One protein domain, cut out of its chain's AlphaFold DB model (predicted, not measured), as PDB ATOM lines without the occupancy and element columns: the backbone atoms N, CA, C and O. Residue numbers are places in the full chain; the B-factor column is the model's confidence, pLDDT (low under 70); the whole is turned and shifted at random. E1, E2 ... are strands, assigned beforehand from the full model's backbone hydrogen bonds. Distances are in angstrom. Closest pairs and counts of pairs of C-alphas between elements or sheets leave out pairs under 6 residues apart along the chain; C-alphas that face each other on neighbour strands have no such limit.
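AT A GLANCE: This is residues 8 to 123 of the 491 residues of a protein of Desulfovibrio desulfuricans (UniProt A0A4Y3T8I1). A small, strongly twisted sheet folds back on itself: the long hairpin E5 and E6, bent sharply in both strands, forms an L, and the hairpin E1 and E2 joins it through short pairings of E2 with E5 and E1 with E6. The hairpin E9 and E10 continues this sheet beyond E1, little E8 lies along E5, and the small hairpin E3 and E4 is a separate sheet to one side. The printed part has 116 residues with ten named strands, E1 to E10 in chain order, and no named helix; its class is all strand. The larger sheet is branched, its neighbour pairs antiparallel, and E3 and E4 are antiparallel too. The whole is compact and rounded, with a radius of gyration of the C-alphas of 12.8 A and spans of 34 by 34 by 28 A.

IN THESE COORDINATES: E1, residues 9 to 13, begins with C-alpha 9 at (142.489, 146.529, 133.936). E2, residues 19 to 27, bends by 117 degrees at residue 24 and runs on into E3, residues 29 to 31, at 72 degrees. E4 is residues 34 to 36. E5, residues 51 to 63, 24.1 A long, bends by 108 degrees at residue 57. E6, residues 70 to 81, 23.9 A long, bends by 104 degrees at residue 74. E7 is residues 86 to 88 and E8 residues 94 to 96. E9, residues 109 to 114, is 16.1 A long. E10, residues 117 to 120, ends with C-alpha 120 at (133.864, 139.331, 134.889).

HOW THE PARTS SIT: E2 lies on one side of E1, with N 10 and O 25 at 2.9 A; E6 and E9 lie on the other side, with N 13 and O 76 at 3.0 A and N 9 and O 113 at 2.8 A. In the hairpin E5 and E6, N 53 and O 79 are 2.8 A apart and N 62 and O 71 3.0 A. On the other side of E5 from E6 are E2, with N 26 and O 63 at 2.8 A, and E8, with N 59 and O 95 at 2.8 A. E6 and E9 meet only at a point, C-alphas 80 and 109 facing each other at 4.8 A. In the hairpin E9 and E10, N 119 and O 112 are 2.8 A apart. In the hairpin E3 and E4, N 29 and O 36 are 2.9 A apart. E4 and E5 are near each other. E7 pairs with no named strand, but its residues 87 to 88 pair antiparallel with residues 122 to 123.

THE WHOLE: The two C-alphas farthest apart, those of Thr 67 and Pro 84, are 37.2 A apart. The printed part has no cut. The links from E4 to E5, 14 residues, and from E8 to E9, 12 residues, are long. The mean pLDDT of the printed part is 95.6, and no printed residue is under 70.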
ATOM      1  N   PRO A   8     141.382 144.245 138.084       96.19
ATOM      2  CA  PRO A   8     141.403 144.104 136.638       96.19
ATOM      3  C   PRO A   8     141.607 145.446 135.956       96.19
ATOM      4  O   PRO A   8     141.023 146.449 136.369       96.19
ATOM      5  N   ARG A   9     142.404 145.433 134.894       97.69
ATOM      6  CA  ARG A   9     142.489 146.529 133.936       97.69
ATOM      7  C   ARG A   9     141.245 146.563 133.068       97.69
ATOM      8  O   ARG A   9     140.612 145.523 132.842       97.69
ATOM      9  N   LEU A  10     140.909 147.761 132.606       98.12
ATOM     10  CA  LEU A  10     139.880 147.965 131.602       98.12
ATOM     11  C   LEU A  10     140.238 147.163 130.347       98.12
ATOM     12  O   LEU A  10     141.394 147.134 129.935       98.12
ATOM     13  N   VAL A  11     139.241 146.521 129.748       97.62
ATOM     14  CA  VAL A  11     139.366 145.879 128.439       97.62
ATOM     15  C   VAL A  11     138.619 146.731 127.427       97.62
ATOM     16  O   VAL A  11     137.464 147.098 127.653       97.62
ATOM     17  N   VAL A  12     139.288 147.029 126.321       97.69
ATOM     18  CA  VAL A  12     138.794 147.886 125.243       97.69
ATOM     19  C   VAL A  12     138.921 147.184 123.899       97.69
ATOM     20  O   VAL A  12     139.611 146.166 123.789       97.69
ATOM     21  N   ALA A  13     138.256 147.725 122.882       97.31
ATOM     22  CA  ALA A  13     138.456 147.322 121.501       97.31
ATOM     23  C   ALA A  13     138.748 148.517 120.590       97.31
ATOM     24  O   ALA A  13     138.113 149.568 120.712       97.31
ATOM     25  N   ASP A  14     139.687 148.336 119.664       93.75
ATOM     26  CA  ASP A  14     139.955 149.306 118.598       93.75
ATOM     27  C   ASP A  14     138.875 149.275 117.496       93.75
ATOM     28  O   ASP A  14     137.878 148.547 117.571       93.75
ATOM     29  N   ALA A  15     139.057 150.104 116.465       87.25
ATOM     30  CA  ALA A  15     138.125 150.216 115.343       87.25
ATOM     31  C   ALA A  15     138.070 148.940 114.481       87.25
ATOM     32  O   ALA A  15     137.053 148.670 113.837       87.25
ATOM     33  N   GLU A  16     139.142 148.149 114.481       89.88
ATOM     34  CA  GLU A  16     139.259 146.861 113.802       89.88
ATOM     35  C   GLU A  16     138.650 145.705 114.618       89.88
ATOM     36  O   GLU A  16     138.463 144.605 114.092       89.88
ATOM     37  N   GLY A  17     138.292 145.952 115.882       90.88
ATOM     38  CA  GLY A  17     137.699 144.979 116.793       90.88
ATOM     39  C   GLY A  17     138.718 144.123 117.549       90.88
ATOM     40  O   GLY A  17     138.327 143.117 118.147       90.88
ATOM     41  N   ASN A  18     140.002 144.490 117.546       94.75
ATOM     42  CA  ASN A  18     141.009 143.829 118.370       94.75
ATOM     43  C   ASN A  18     140.805 144.216 119.833       94.75
ATOM     44  O   ASN A  18     140.711 145.394 120.172       94.75
ATOM     45  N   ILE A  19     140.767 143.211 120.705       96.44
ATOM     46  CA  ILE A  19     140.516 143.379 122.137       96.44
ATOM     47  C   ILE A  19     141.844 143.348 122.896       96.44
ATOM     48  O   ILE A  19     142.613 142.397 122.747       96.44
ATOM     49  N   TYR A  20     142.087 144.345 123.747       96.50
ATOM     50  CA  TYR A  20     143.296 144.443 124.570       96.50
ATOM     51  C   TYR A  20     143.008 145.083 125.939       96.50
ATOM     52  O   TYR A  20     141.966 145.713 126.140       96.50
ATOM     53  N   ASP A  21     143.902 144.876 126.910       97.06
ATOM     54  CA  ASP A  21     143.836 145.553 128.204       97.06
ATOM     55  C   ASP A  21     144.485 146.937 128.131       97.06
ATOM     56  O   ASP A  21     145.569 147.107 127.576       97.06
ATOM     57  N   HIS A  22     143.827 147.935 128.713       96.56
ATOM     58  CA  HIS A  22     144.391 149.273 128.805       96.56
ATOM     59  C   HIS A  22     145.604 149.260 129.758       96.56
ATOM     60  O   HIS A  22     145.509 148.665 130.836       96.56
ATOM     61  N   PRO A  23     146.732 149.921 129.423       93.69
ATOM     62  CA  PRO A  23     147.953 149.871 130.235       93.69
ATOM     63  C   PRO A  23     147.748 150.370 131.675       93.69
ATOM     64  O   PRO A  23     148.229 149.727 132.618       93.69
ATOM     65  N   ASP A  24     146.992 151.462 131.833       94.50
ATOM     66  CA  ASP A  24     146.913 152.188 133.109       94.50
ATOM     67  C   ASP A  24     145.533 152.142 133.792       94.50
ATOM     68  O   ASP A  24     145.447 152.010 135.014       94.50
ATOM     69  N   LEU A  25     144.438 152.185 133.024       97.88
ATOM     70  CA  LEU A  25     143.085 152.289 133.568       97.88
ATOM     71  C   LEU A  25     142.544 150.975 134.141       97.88
ATOM     72  O   LEU A  25     142.647 149.892 133.555       97.88
ATOM     73  N   LEU A  26     141.879 151.093 135.288       97.81
ATOM     74  CA  LEU A  26     141.181 150.001 135.953       97.81
ATOM     75  C   LEU A  26     139.771 149.799 135.391       97.81
ATOM     76  O   LEU A  26     139.103 150.742 134.961       97.81
ATOM     77  N   LEU A  27     139.296 148.555 135.465       98.00
ATOM     78  CA  LEU A  27     137.915 148.195 135.168       98.00
ATOM     79  C   LEU A  27     136.954 148.958 136.087       98.00
ATOM     80  O   LEU A  27     137.036 148.859 137.314       98.00
ATOM     81  N   VAL A  28     135.966 149.604 135.476       97.19
ATOM     82  CA  VAL A  28     134.791 150.173 136.140       97.19
ATOM     83  C   VAL A  28     133.551 149.396 135.717       97.19
ATOM     84  O   VAL A  28     133.420 148.963 134.573       97.19
ATOM     85  N   CYS A  29     132.618 149.211 136.646       97.00
ATOM     86  CA  CYS A  29     131.320 148.616 136.362       97.00
ATOM     87  C   CYS A  29     130.176 149.574 136.707       97.00
ATOM     88  O   CYS A  29     130.277 150.409 137.608       97.00
ATOM     89  N   ARG A  30     129.073 149.419 135.979       97.19
ATOM     90  CA  ARG A  30     127.796 150.091 136.184       97.19
ATOM     91  C   ARG A  30     126.879 149.223 137.044       97.19
ATOM     92  O   ARG A  30     126.682 148.040 136.758       97.19
ATOM     93  N   ARG A  31     126.260 149.833 138.053       97.44
ATOM     94  CA  ARG A  31     125.126 149.281 138.811       97.44
ATOM     95  C   ARG A  31     124.059 150.361 138.898       97.44
ATOM     96  O   ARG A  31     124.296 151.408 139.494       97.44
ATOM     97  N   GLY A  32     122.901 150.134 138.284       96.00
ATOM     98  CA  GLY A  32     121.929 151.205 138.088       96.00
ATOM     99  C   GLY A  32     122.579 152.362 137.319       96.00
ATOM    100  O   GLY A  32     123.184 152.147 136.270       96.00
ATOM    101  N   HIS A  33     122.516 153.568 137.879       94.00
ATOM    102  CA  HIS A  33     123.166 154.759 137.319       94.00
ATOM    103  C   HIS A  33     124.589 155.011 137.848       94.00
ATOM    104  O   HIS A  33     125.246 155.943 137.392       94.00
ATOM    105  N   GLU A  34     125.078 154.210 138.797       94.44
ATOM    106  CA  GLU A  34     126.366 154.446 139.452       94.44
ATOM    107  C   GLU A  34     127.508 153.705 138.756       94.44
ATOM    108  O   GLU A  34     127.392 152.519 138.428       94.44
ATOM    109  N   PHE A  35     128.636 154.397 138.598       95.75
ATOM    110  CA  PHE A  35     129.918 153.825 138.197       95.75
ATOM    111  C   PHE A  35     130.803 153.621 139.418       95.75
ATOM    112  O   PHE A  35     130.964 154.517 140.244       95.75
ATOM    113  N   ALA A  36     131.377 152.429 139.539       94.25
ATOM    114  CA  ALA A  36     132.279 152.094 140.627       94.25
ATOM    115  C   ALA A  36     133.202 150.936 140.248       94.25
ATOM    116  O   ALA A  36     132.920 150.153 139.335       94.25
ATOM    117  N   LEU A  37     134.280 150.780 141.013       95.75
ATOM    118  CA  LEU A  37     135.108 149.583 140.931       95.75
ATOM    119  C   LEU A  37     134.277 148.320 141.245       95.75
ATOM    120  O   LEU A  37     133.378 148.360 142.102       95.75
ATOM    121  N   PRO A  38     134.580 147.186 140.587       95.06
ATOM    122  CA  PRO A  38     134.008 145.890 140.929       95.06
ATOM    123  C   PRO A  38     134.199 145.560 142.408       95.06
ATOM    124  O   PRO A  38     135.249 145.840 142.990       95.06
ATOM    125  N   ARG A  39     133.203 144.911 143.023       91.75
ATOM    126  CA  ARG A  39     133.389 144.384 144.380       91.75
ATOM    127  C   ARG A  39     134.283 143.144 144.299       91.75
ATOM    128  O   ARG A  39     133.994 142.273 143.476       91.75
ATOM    129  N   PRO A  40     135.337 143.027 145.126       90.12
ATOM    130  CA  PRO A  40     136.254 141.890 145.051       90.12
ATOM    131  C   PRO A  40     135.577 140.522 145.217       90.12
ATOM    132  O   PRO A  40     136.000 139.552 144.598       90.12
ATOM    133  N   ASP A  41     134.520 140.438 146.025       90.44
ATOM    134  CA  ASP A  41     133.742 139.222 146.286       90.44
ATOM    135  C   ASP A  41     132.714 138.892 145.186       90.44
ATOM    136  O   ASP A  41     132.148 137.792 145.177       90.44
ATOM    137  N   GLU A  42     132.515 139.810 144.235       92.50
ATOM    138  CA  GLU A  42     131.585 139.725 143.100       92.50
ATOM    139  C   GLU A  42     132.287 139.741 141.737       92.50
ATOM    140  O   GLU A  42     131.658 139.977 140.703       92.50
ATOM    141  N   LEU A  43     133.590 139.471 141.752       94.94
ATOM    142  CA  LEU A  43     134.437 139.313 140.586       94.94
ATOM    143  C   LEU A  43     134.886 137.850 140.489       94.94
ATOM    144  O   LEU A  43     135.286 137.244 141.483       94.94
ATOM    145  N   MET A  44     134.851 137.277 139.289       96.38
ATOM    146  CA  MET A  44     135.322 135.911 139.048       96.38
ATOM    147  C   MET A  44     136.022 135.792 137.692       96.38
ATOM    148  O   MET A  44     135.772 136.625 136.820       96.38
ATOM    149  N   PRO A  45     136.893 134.788 137.480       97.12
ATOM    150  CA  PRO A  45     137.395 134.484 136.145       97.12
ATOM    151  C   PRO A  45     136.237 134.272 135.166       97.12
ATOM    152  O   PRO A  45     135.217 133.682 135.536       97.12
ATOM    153  N   LEU A  46     136.392 134.747 133.931       96.94
ATOM    154  CA  LEU A  46     135.394 134.537 132.888       96.94
ATOM    155  C   LEU A  46     135.216 133.022 132.648       96.94
ATOM    156  O   LEU A  46     136.204 132.348 132.346       96.94
ATOM    157  N   PRO A  47     133.996 132.465 132.774       94.81
ATOM    158  CA  PRO A  47     133.766 131.054 132.478       94.81
ATOM    159  C   PRO A  47     134.069 130.741 131.010       94.81
ATOM    160  O   PRO A  47     133.666 131.500 130.135       94.81
ATOM    161  N   GLU A  48     134.701 129.601 130.731       89.75
ATOM    162  CA  GLU A  48     135.156 129.232 129.377       89.75
ATOM    163  C   GLU A  48     134.041 129.157 128.318       89.75
ATOM    164  O   GLU A  48     134.303 129.381 127.144       89.75
ATOM    165  N   GLU A  49     132.805 128.827 128.710       88.56
ATOM    166  CA  GLU A  49     131.642 128.764 127.804       88.56
ATOM    167  C   GLU A  49     130.959 130.139 127.614       88.56
ATOM    168  O   GLU A  49     129.797 130.194 127.217       88.56
ATOM    169  N   SER A  50     131.635 131.236 127.973       94.50
ATOM    170  CA  SER A  50     131.132 132.608 127.820       94.50
ATOM    171  C   SER A  50     131.651 133.245 126.534       94.50
ATOM    172  O   SER A  50     132.755 132.938 126.087       94.50
ATOM    173  N   ASP A  51     130.892 134.196 126.002       94.25
ATOM    174  CA  ASP A  51     131.271 134.969 124.821       94.25
ATOM    175  C   ASP A  51     131.681 136.398 125.203       94.25
ATOM    176  O   ASP A  51     131.262 136.928 126.237       94.25
ATOM    177  N   ILE A  52     132.484 137.038 124.352       95.75
ATOM    178  CA  ILE A  52     132.882 138.443 124.486       95.75
ATOM    179  C   ILE A  52     132.311 139.229 123.303       95.75
ATOM    180  O   ILE A  52     132.413 138.796 122.157       95.75
ATOM    181  N   PHE A  53     131.708 140.382 123.585       92.00
ATOM    182  CA  PHE A  53     131.032 141.233 122.614       92.00
ATOM    183  C   PHE A  53     131.608 142.643 122.607       92.00
ATOM    184  O   PHE A  53     131.881 143.223 123.659       92.00
ATOM    185  N   LEU A  54     131.694 143.218 121.411       94.50
ATOM    186  CA  LEU A  54     131.862 144.655 121.231       94.50
ATOM    187  C   LEU A  54     130.528 145.360 121.486       94.50
ATOM    188  O   LEU A  54     129.467 144.800 121.193       94.50
ATOM    189  N   LEU A  55     130.576 146.592 121.991       95.19
ATOM    190  CA  LEU A  55     129.403 147.445 122.173       95.19
ATOM    191  C   LEU A  55     129.451 148.610 121.167       95.19
ATOM    192  O   LEU A  55     130.073 149.635 121.445       95.19
ATOM    193  N   PRO A  56     128.813 148.492 119.985       93.12
ATOM    194  CA  PRO A  56     128.894 149.522 118.950       93.12
ATOM    195  C   PRO A  56     128.400 150.890 119.438       93.12
ATOM    196  O   PRO A  56     127.321 150.981 120.028       93.12
ATOM    197  N   GLY A  57     129.168 151.948 119.167       94.81
ATOM    198  CA  GLY A  57     128.848 153.327 119.567       94.81
ATOM    199  C   GLY A  57     128.894 153.574 121.078       94.81
ATOM    200  O   GLY A  57     128.237 154.491 121.567       94.81
ATOM    201  N   ARG A  58     129.566 152.702 121.844       96.94
ATOM    202  CA  ARG A  58     129.783 152.865 123.287       96.94
ATOM    203  C   ARG A  58     131.270 153.008 123.525       96.94
ATOM    204  O   ARG A  58     132.008 152.045 123.347       96.94
ATOM    205  N   ARG A  59     131.679 154.186 123.970       97.38
ATOM    206  CA  ARG A  59     133.053 154.491 124.354       97.38
ATOM    207  C   ARG A  59     133.344 153.961 125.752       97.38
ATOM    208  O   ARG A  59     132.541 154.167 126.666       97.38
ATOM    209  N   ALA A  60     134.444 153.230 125.904       97.62
ATOM    210  CA  ALA A  60     134.808 152.584 127.160       97.62
ATOM    211  C   ALA A  60     135.086 153.612 128.265       97.62
ATOM    212  O   ALA A  60     135.604 154.693 127.995       97.62
ATOM    213  N   VAL A  61     134.746 153.269 129.511       98.19
ATOM    214  CA  VAL A  61     135.068 154.090 130.684       98.19
ATOM    215  C   VAL A  61     135.941 153.299 131.651       98.19
ATOM    216  O   VAL A  61     135.551 152.222 132.106       98.19
ATOM    217  N   GLY A  62     137.107 153.851 131.976       97.88
ATOM    218  CA  GLY A  62     138.043 153.310 132.961       97.88
ATOM    219  C   GLY A  62     138.218 154.236 134.157       97.88
ATOM    220  O   GLY A  62     137.782 155.381 134.124       97.88
ATOM    221  N   LEU A  63     138.837 153.736 135.226       98.00
ATOM    222  CA  LEU A  63     139.251 154.554 136.369       98.00
ATOM    223  C   LEU A  63     140.766 154.703 136.350       98.00
ATOM    224  O   LEU A  63     141.468 153.688 136.383       98.00
ATOM    225  N   ASP A  64     141.255 155.935 136.369       97.06
ATOM    226  CA  ASP A  64     142.668 156.202 136.604       97.06
ATOM    227  C   ASP A  64     142.983 155.980 138.098       97.06
ATOM    228  O   ASP A  64     142.400 156.638 138.967       97.06
ATOM    229  N   PRO A  65     143.866 155.024 138.446       94.75
ATOM    230  CA  PRO A  65     144.216 154.755 139.836       94.75
ATOM    231  C   PRO A  65     145.024 155.873 140.511       94.75
ATOM    232  O   PRO A  65     145.074 155.882 141.744       94.75
ATOM    233  N   GLU A  66     145.673 156.766 139.759       93.88
ATOM    234  CA  GLU A  66     146.471 157.868 140.308       93.88
ATOM    235  C   GLU A  66     145.589 159.048 140.721       93.88
ATOM    236  O   GLU A  66     145.725 159.566 141.834       93.88
ATOM    237  N   THR A  67     144.663 159.450 139.849       94.38
ATOM    238  CA  THR A  67     143.757 160.583 140.089       94.38
ATOM    239  C   THR A  67     142.460 160.177 140.789       94.38
ATOM    240  O   THR A  67     141.876 160.975 141.525       94.38
ATOM    241  N   GLY A  68     142.013 158.931 140.607       93.25
ATOM    242  CA  GLY A  68     140.706 158.455 141.057       93.25
ATOM    243  C   GLY A  68     139.541 158.937 140.187       93.25
ATOM    244  O   GLY A  68     138.388 158.814 140.610       93.25
ATOM    245  N   GLU A  69     139.816 159.491 139.005       95.00
ATOM    246  CA  GLU A  69     138.805 159.984 138.071       95.00
ATOM    247  C   GLU A  69     138.393 158.909 137.056       95.00
ATOM    248  O   GLU A  69     139.161 158.012 136.704       95.00
ATOM    249  N   ALA A  70     137.132 158.971 136.616       96.00
ATOM    250  CA  ALA A  70     136.615 158.099 135.570       96.00
ATOM    251  C   ALA A  70     136.811 158.763 134.202       96.00
ATOM    252  O   ALA A  70     136.308 159.861 133.964       96.00
ATOM    253  N   GLU A  71     137.491 158.070 133.295       96.31
ATOM    254  CA  GLU A  71     137.878 158.578 131.984       96.31
ATOM    255  C   GLU A  71     137.132 157.838 130.880       96.31
ATOM    256  O   GLU A  71     137.128 156.607 130.838       96.31
ATOM    257  N   ALA A  72     136.496 158.595 129.982       96.50
ATOM    258  CA  ALA A  72     135.907 158.058 128.763       96.50
ATOM    259  C   ALA A  72     136.947 158.083 127.640       96.50
ATOM    260  O   ALA A  72     137.524 159.131 127.351       96.50
ATOM    261  N   LEU A  73     137.143 156.933 127.011       95.19
ATOM    262  CA  LEU A  73     138.108 156.719 125.940       95.19
ATOM    263  C   LEU A  73     137.481 156.923 124.554       95.19
ATOM    264  O   LEU A  73     136.280 157.156 124.448       95.19
ATOM    265  N   GLU A  74     138.272 156.830 123.487       94.19
ATOM    266  CA  GLU A  74     137.739 156.771 122.114       94.19
ATOM    267  C   GLU A  74     137.462 155.324 121.680       94.19
ATOM    268  O   GLU A  74     136.602 155.067 120.839       94.19
ATOM    269  N   GLU A  75     138.151 154.367 122.297       96.31
ATOM    270  CA  GLU A  75     137.985 152.939 122.086       96.31
ATOM    271  C   GLU A  75     136.603 152.429 122.513       96.31
ATOM    272  O   GLU A  75     135.950 152.941 123.432       96.31
ATOM    273  N   LEU A  76     136.174 151.343 121.871       96.94
ATOM    274  CA  LEU A  76     134.888 150.724 122.140       96.94
ATOM    275  C   LEU A  76     134.903 149.934 123.448       96.94
ATOM    276  O   LEU A  76     135.840 149.200 123.771       96.94
ATOM    277  N   ALA A  77     133.793 150.038 124.173       97.50
ATOM    278  CA  ALA A  77     133.512 149.214 125.329       97.50
ATOM    279  C   ALA A  77     133.299 147.751 124.918       97.50
ATOM    280  O   ALA A  77     132.667 147.438 123.901       97.50
ATOM    281  N   VAL A  78     133.782 146.853 125.769       97.06
ATOM    282  CA  VAL A  78     133.666 145.402 125.611       97.06
ATOM    283  C   VAL A  78     132.808 144.837 126.743       97.06
ATOM    284  O   VAL A  78     132.800 145.346 127.865       97.06
ATOM    285  N   SER A  79     132.059 143.775 126.457       97.81
ATOM    286  CA  SER A  79     131.213 143.089 127.431       97.81
ATOM    287  C   SER A  79     131.353 141.577 127.349       97.81
ATOM    288  O   SER A  79     131.679 141.034 126.300       97.81
ATOM    289  N   ALA A  80     131.062 140.886 128.448       97.56
ATOM    290  CA  ALA A  80     130.945 139.436 128.486       97.56
ATOM    291  C   ALA A  80     129.481 138.986 128.547       97.56
ATOM    292  O   ALA A  80     128.724 139.448 129.405       97.56
ATOM    293  N   PHE A  81     129.117 138.004 127.727       96.06
ATOM    294  CA  PHE A  81     127.911 137.207 127.914       96.06
ATOM    295  C   PHE A  81     128.262 135.930 128.653       96.06
ATOM    296  O   PHE A  81     128.751 134.956 128.081       96.06
ATOM    297  N   VAL A  82     128.051 135.978 129.965       96.25
ATOM    298  CA  VAL A  82     128.416 134.887 130.866       96.25
ATOM    299  C   VAL A  82     127.569 133.648 130.610       96.25
ATOM    300  O   VAL A  82     126.356 133.730 130.389       96.25
ATOM    301  N   SER A  83     128.211 132.485 130.687       94.38
ATOM    302  CA  SER A  83     127.526 131.212 130.505       94.38
ATOM    303  C   SER A  83     126.387 131.015 131.529       94.38
ATOM    304  O   SER A  83     126.436 131.553 132.647       94.38
ATOM    305  N   PRO A  84     125.340 130.234 131.189       94.94
ATOM    306  CA  PRO A  84     124.272 129.873 132.120       94.94
ATOM    307  C   PRO A  84     124.806 129.399 133.480       94.94
ATOM    308  O   PRO A  84     125.878 128.808 133.552       94.94
ATOM    309  N   ALA A  85     124.019 129.610 134.541       96.69
ATOM    310  CA  ALA A  85     124.377 129.419 135.954       96.69
ATOM    311  C   ALA A  85     125.161 130.568 136.609       96.69
ATOM    312  O   ALA A  85     125.434 130.500 137.809       96.69
ATOM    313  N   HIS A  86     125.449 131.644 135.871       97.88
ATOM    314  CA  HIS A  86     126.102 132.845 136.388       97.88
ATOM    315  C   HIS A  86     125.175 134.064 136.324       97.88
ATOM    316  O   HIS A  86     124.570 134.350 135.289       97.88
ATOM    317  N   THR A  87     125.085 134.800 137.428       98.38
ATOM    318  CA  THR A  87     124.351 136.069 137.518       98.38
ATOM    319  C   THR A  87     125.344 137.221 137.527       98.38
ATOM    320  O   THR A  87     126.306 137.199 138.295       98.38
ATOM    321  N   LEU A  88     125.115 138.218 136.681       98.44
ATOM    322  CA  LEU A  88     125.901 139.440 136.613       98.44
ATOM    323  C   LEU A  88     125.745 140.253 137.900       98.44
ATOM    324  O   LEU A  88     124.670 140.307 138.492       98.44
ATOM    325  N   THR A  89     126.823 140.915 138.301       98.25
ATOM    326  CA  THR A  89     126.889 141.817 139.466       98.25
ATOM    327  C   THR A  89     127.257 143.249 139.068       98.25
ATOM    328  O   THR A  89     127.213 144.161 139.892       98.25
ATOM    329  N   GLY A  90     127.562 143.469 137.787       98.06
ATOM    330  CA  GLY A  90     127.768 144.786 137.199       98.06
ATOM    331  C   GLY A  90     127.763 144.737 135.672       98.06
ATOM    332  O   GLY A  90     128.233 143.772 135.063       98.06
ATOM    333  N   HIS A  91     127.240 145.796 135.067       98.56
ATOM    334  CA  HIS A  91     127.268 146.031 133.624       98.56
ATOM    335  C   HIS A  91     128.540 146.796 133.220       98.56
ATOM    336  O   HIS A  91     129.145 147.441 134.077       98.56
ATOM    337  N   PRO A  92     128.974 146.755 131.950       97.75
ATOM    338  CA  PRO A  92     130.063 147.599 131.467       97.75
ATOM    339  C   PRO A  92     129.778 149.083 131.728       97.75
ATOM    340  O   PRO A  92     128.637 149.533 131.586       97.75
ATOM    341  N   ALA A  93     130.808 149.837 132.112       97.38
ATOM    342  CA  ALA A  93     130.749 151.291 132.164       97.38
ATOM    343  C   ALA A  93     131.154 151.861 130.798       97.38
ATOM    344  O   ALA A  93     132.187 151.488 130.242       97.38
ATOM    345  N   TYR A  94     130.317 152.735 130.249       97.62
ATOM    346  CA  TYR A  94     130.545 153.360 128.951       97.62
ATOM    347  C   TYR A  94     129.813 154.694 128.829       97.62
ATOM    348  O   TYR A  94     128.864 154.968 129.570       97.62
ATOM    349  N   VAL A  95     130.233 155.489 127.847       97.19
ATOM    350  CA  VAL A  95     129.495 156.647 127.339       97.19
ATOM    351  C   VAL A  95     128.958 156.300 125.955       97.19
ATOM    352  O   VAL A  95     129.727 155.947 125.063       97.19
ATOM    353  N   SER A  96     127.642 156.381 125.775       97.00
ATOM    354  CA  SER A  96     127.015 156.169 124.469       97.00
ATOM    355  C   SER A  96     127.164 157.400 123.581       97.00
ATOM    356  O   SER A  96     126.931 158.533 124.015       97.00
ATOM    357  N   ASP A  97     127.498 157.170 122.317       96.00
ATOM    358  CA  ASP A  97     127.431 158.195 121.284       96.00
ATOM    359  C   ASP A  97     125.974 158.559 120.977       96.00
ATOM    360  O   ASP A  97     125.036 157.801 121.237       96.00
ATOM    361  N   LYS A  98     125.768 159.725 120.362       92.50
ATOM    362  CA  LYS A  98     124.426 160.237 120.052       92.50
ATOM    363  C   LYS A  98     123.588 159.279 119.192       92.50
ATOM    364  O   LYS A  98     122.380 159.190 119.392       92.50
ATOM    365  N   ASP A  99     124.229 158.582 118.254       91.44
ATOM    366  CA  ASP A  99     123.576 157.695 117.281       91.44
ATOM    367  C   ASP A  99     123.814 156.204 117.597       91.44
ATOM    368  O   ASP A  99     123.675 155.336 116.732       91.44
ATOM    369  N   ALA A 100     124.195 155.891 118.839       94.44
ATOM    370  CA  ALA A 100     124.520 154.536 119.252       94.44
ATOM    371  C   ALA A 100     123.280 153.608 119.140       94.44
ATOM    372  O   ALA A 100     122.209 153.929 119.665       94.44
ATOM    373  N   PRO A 101     123.375 152.443 118.464       92.75
ATOM    374  CA  PRO A 101     122.215 151.578 118.215       92.75
ATOM    375  C   PRO A 101     121.723 150.909 119.500       92.75
ATOM    376  O   PRO A 101     122.520 150.625 120.381       92.75
ATOM    377  N   THR A 102     120.444 150.566 119.631       92.69
ATOM    378  CA  THR A 102     120.005 149.752 120.782       92.69
ATOM    379  C   THR A 102     120.665 148.374 120.754       92.69
ATOM    380  O   THR A 102     120.658 147.693 119.724       92.69
ATOM    381  N   LEU A 103     121.233 147.964 121.887       93.12
ATOM    382  CA  LEU A 103     121.916 146.682 121.999       93.12
ATOM    383  C   LEU A 103     120.913 145.506 121.919       93.12
ATOM    384  O   LEU A 103     119.784 145.615 122.412       93.12
ATOM    385  N   PRO A 104     121.292 144.357 121.322       92.00
ATOM    386  CA  PRO A 104     120.454 143.155 121.297       92.00
ATOM    387  C   PRO A 104     120.065 142.639 122.697       92.00
ATOM    388  O   PRO A 104     120.646 143.023 123.711       92.00
ATOM    389  N   LEU A 105     119.104 141.712 122.774       92.69
ATOM    390  CA  LEU A 105     118.644 141.125 124.043       92.69
ATOM    391  C   LEU A 105     119.630 140.081 124.603       92.69
ATOM    392  O   LEU A 105     119.350 138.878 124.620       92.69
ATOM    393  N   PHE A 106     120.767 140.557 125.109       93.50
ATOM    394  CA  PHE A 106     121.767 139.780 125.843       93.50
ATOM    395  C   PHE A 106     121.988 140.336 127.251       93.50
ATOM    396  O   PHE A 106     121.539 141.430 127.585       93.50
ATOM    397  N   ALA A 107     122.657 139.548 128.088       95.06
ATOM    398  CA  ALA A 107     123.150 139.996 129.381       95.06
ATOM    399  C   ALA A 107     124.565 140.559 129.206       95.06
ATOM    400  O   ALA A 107     125.471 139.820 128.831       95.06
ATOM    401  N   TYR A 108     124.746 141.846 129.483       97.44
ATOM    402  CA  TYR A 108     126.019 142.537 129.286       97.44
ATOM    403  C   TYR A 108     126.800 142.613 130.596       97.44
ATOM    404  O   TYR A 108     126.478 143.439 131.445       97.44
ATOM    405  N   GLY A 109     127.796 141.750 130.796       98.25
ATOM    406  CA  GLY A 109     128.666 141.759 131.975       98.25
ATOM    407  C   GLY A 109     129.889 142.654 131.797       98.25
ATOM    408  O   GLY A 109     130.481 142.675 130.716       98.25
ATOM    409  N   ALA A 110     130.272 143.383 132.847       98.44
ATOM    410  CA  ALA A 110     131.541 144.112 132.875       98.44
ATOM    411  C   ALA A 110     132.715 143.124 132.888       98.44
ATOM    412  O   ALA A 110     132.728 142.208 133.714       98.44
ATOM    413  N   ILE A 111     133.687 143.317 131.997       98.00
ATOM    414  CA  ILE A 111     134.840 142.432 131.808       98.00
ATOM    415  C   ILE A 111     136.143 143.224 131.924       98.00
ATOM    416  O   ILE A 111     136.243 144.342 131.431       98.00
ATOM    417  N   GLY A 112     137.141 142.636 132.578       97.81
ATOM    418  CA  GLY A 112     138.479 143.201 132.732       97.81
ATOM    419  C   GLY A 112     139.553 142.130 132.609       97.81
ATOM    420  O   GLY A 112     139.247 140.936 132.588       97.81
ATOM    421  N   TYR A 113     140.817 142.534 132.563       97.69
ATOM    422  CA  TYR A 113     141.945 141.613 132.420       97.69
ATOM    423  C   TYR A 113     142.923 141.752 133.586       97.69
ATOM    424  O   TYR A 113     143.248 142.856 134.019       97.69
ATOM    425  N   ALA A 114     143.382 140.629 134.134       96.12
ATOM    426  CA  ALA A 114     144.438 140.618 135.144       96.12
ATOM    427  C   ALA A 114     145.176 139.284 135.129       96.12
ATOM    428  O   ALA A 114     144.557 138.231 135.001       96.12
ATOM    429  N   ARG A 115     146.494 139.308 135.368       93.31
ATOM    430  CA  ARG A 115     147.301 138.089 135.576       93.31
ATOM    431  C   ARG A 115     147.075 137.026 134.481       93.31
ATOM    432  O   ARG A 115     146.841 135.863 134.791       93.31
ATOM    433  N   GLY A 116     147.082 137.443 133.213       94.12
ATOM    434  CA  GLY A 116     146.992 136.532 132.069       94.12
ATOM    435  C   GLY A 116     145.591 135.989 131.750       94.12
ATOM    436  O   GLY A 116     145.476 135.084 130.926       94.12
ATOM    437  N   ARG A 117     144.519 136.489 132.385       96.00
ATOM    438  CA  ARG A 117     143.149 136.014 132.127       96.00
ATOM    439  C   ARG A 117     142.080 137.094 132.286       96.00
ATOM    440  O   ARG A 117     142.261 138.072 133.013       96.00
ATOM    441  N   PHE A 118     140.933 136.859 131.651       97.75
ATOM    442  CA  PHE A 118     139.741 137.690 131.795       97.75
ATOM    443  C   PHE A 118     139.007 137.424 133.113       97.75
ATOM    444  O   PHE A 118     138.877 136.282 133.562       97.75
ATOM    445  N   TYR A 119     138.477 138.494 133.694       97.94
ATOM    446  CA  TYR A 119     137.591 138.500 134.851       97.94
ATOM    447  C   TYR A 119     136.296 139.214 134.502       97.94
ATOM    448  O   TYR A 119     136.296 140.161 133.723       97.94
ATOM    449  N   VAL A 120     135.199 138.788 135.114       98.31
ATOM    450  CA  VAL A 120     133.864 139.331 134.889       98.31
ATOM    451  C   VAL A 120     133.175 139.640 136.215       98.31
ATOM    452  O   VAL A 120     133.343 138.913 137.201       98.31
ATOM    453  N   CYS A 121     132.385 140.714 136.238       98.12
ATOM    454  CA  CYS A 121     131.480 141.035 137.340       98.12
ATOM    455  C   CYS A 121     130.277 140.085 137.317       98.12
ATOM    456  O   CYS A 121     129.220 140.399 136.759       98.12
ATOM    457  N   ALA A 122     130.456 138.898 137.891       97.94
ATOM    458  CA  ALA A 122     129.422 137.884 138.013       97.94
ATOM    459  C   ALA A 122     129.689 136.950 139.197       97.94
ATOM    460  O   ALA A 122     130.794 136.874 139.737       97.94
ATOM    461  N   LYS A 123     128.667 136.177 139.570       97.62
ATOM    462  CA  LYS A 123     128.803 135.029 140.470       97.62
ATOM    463  C   LYS A 123     128.096 133.820 139.907       97.62
ATOM    464  O   LYS A 123     126.984 133.919 139.393       97.62
TER     465      LYS A 123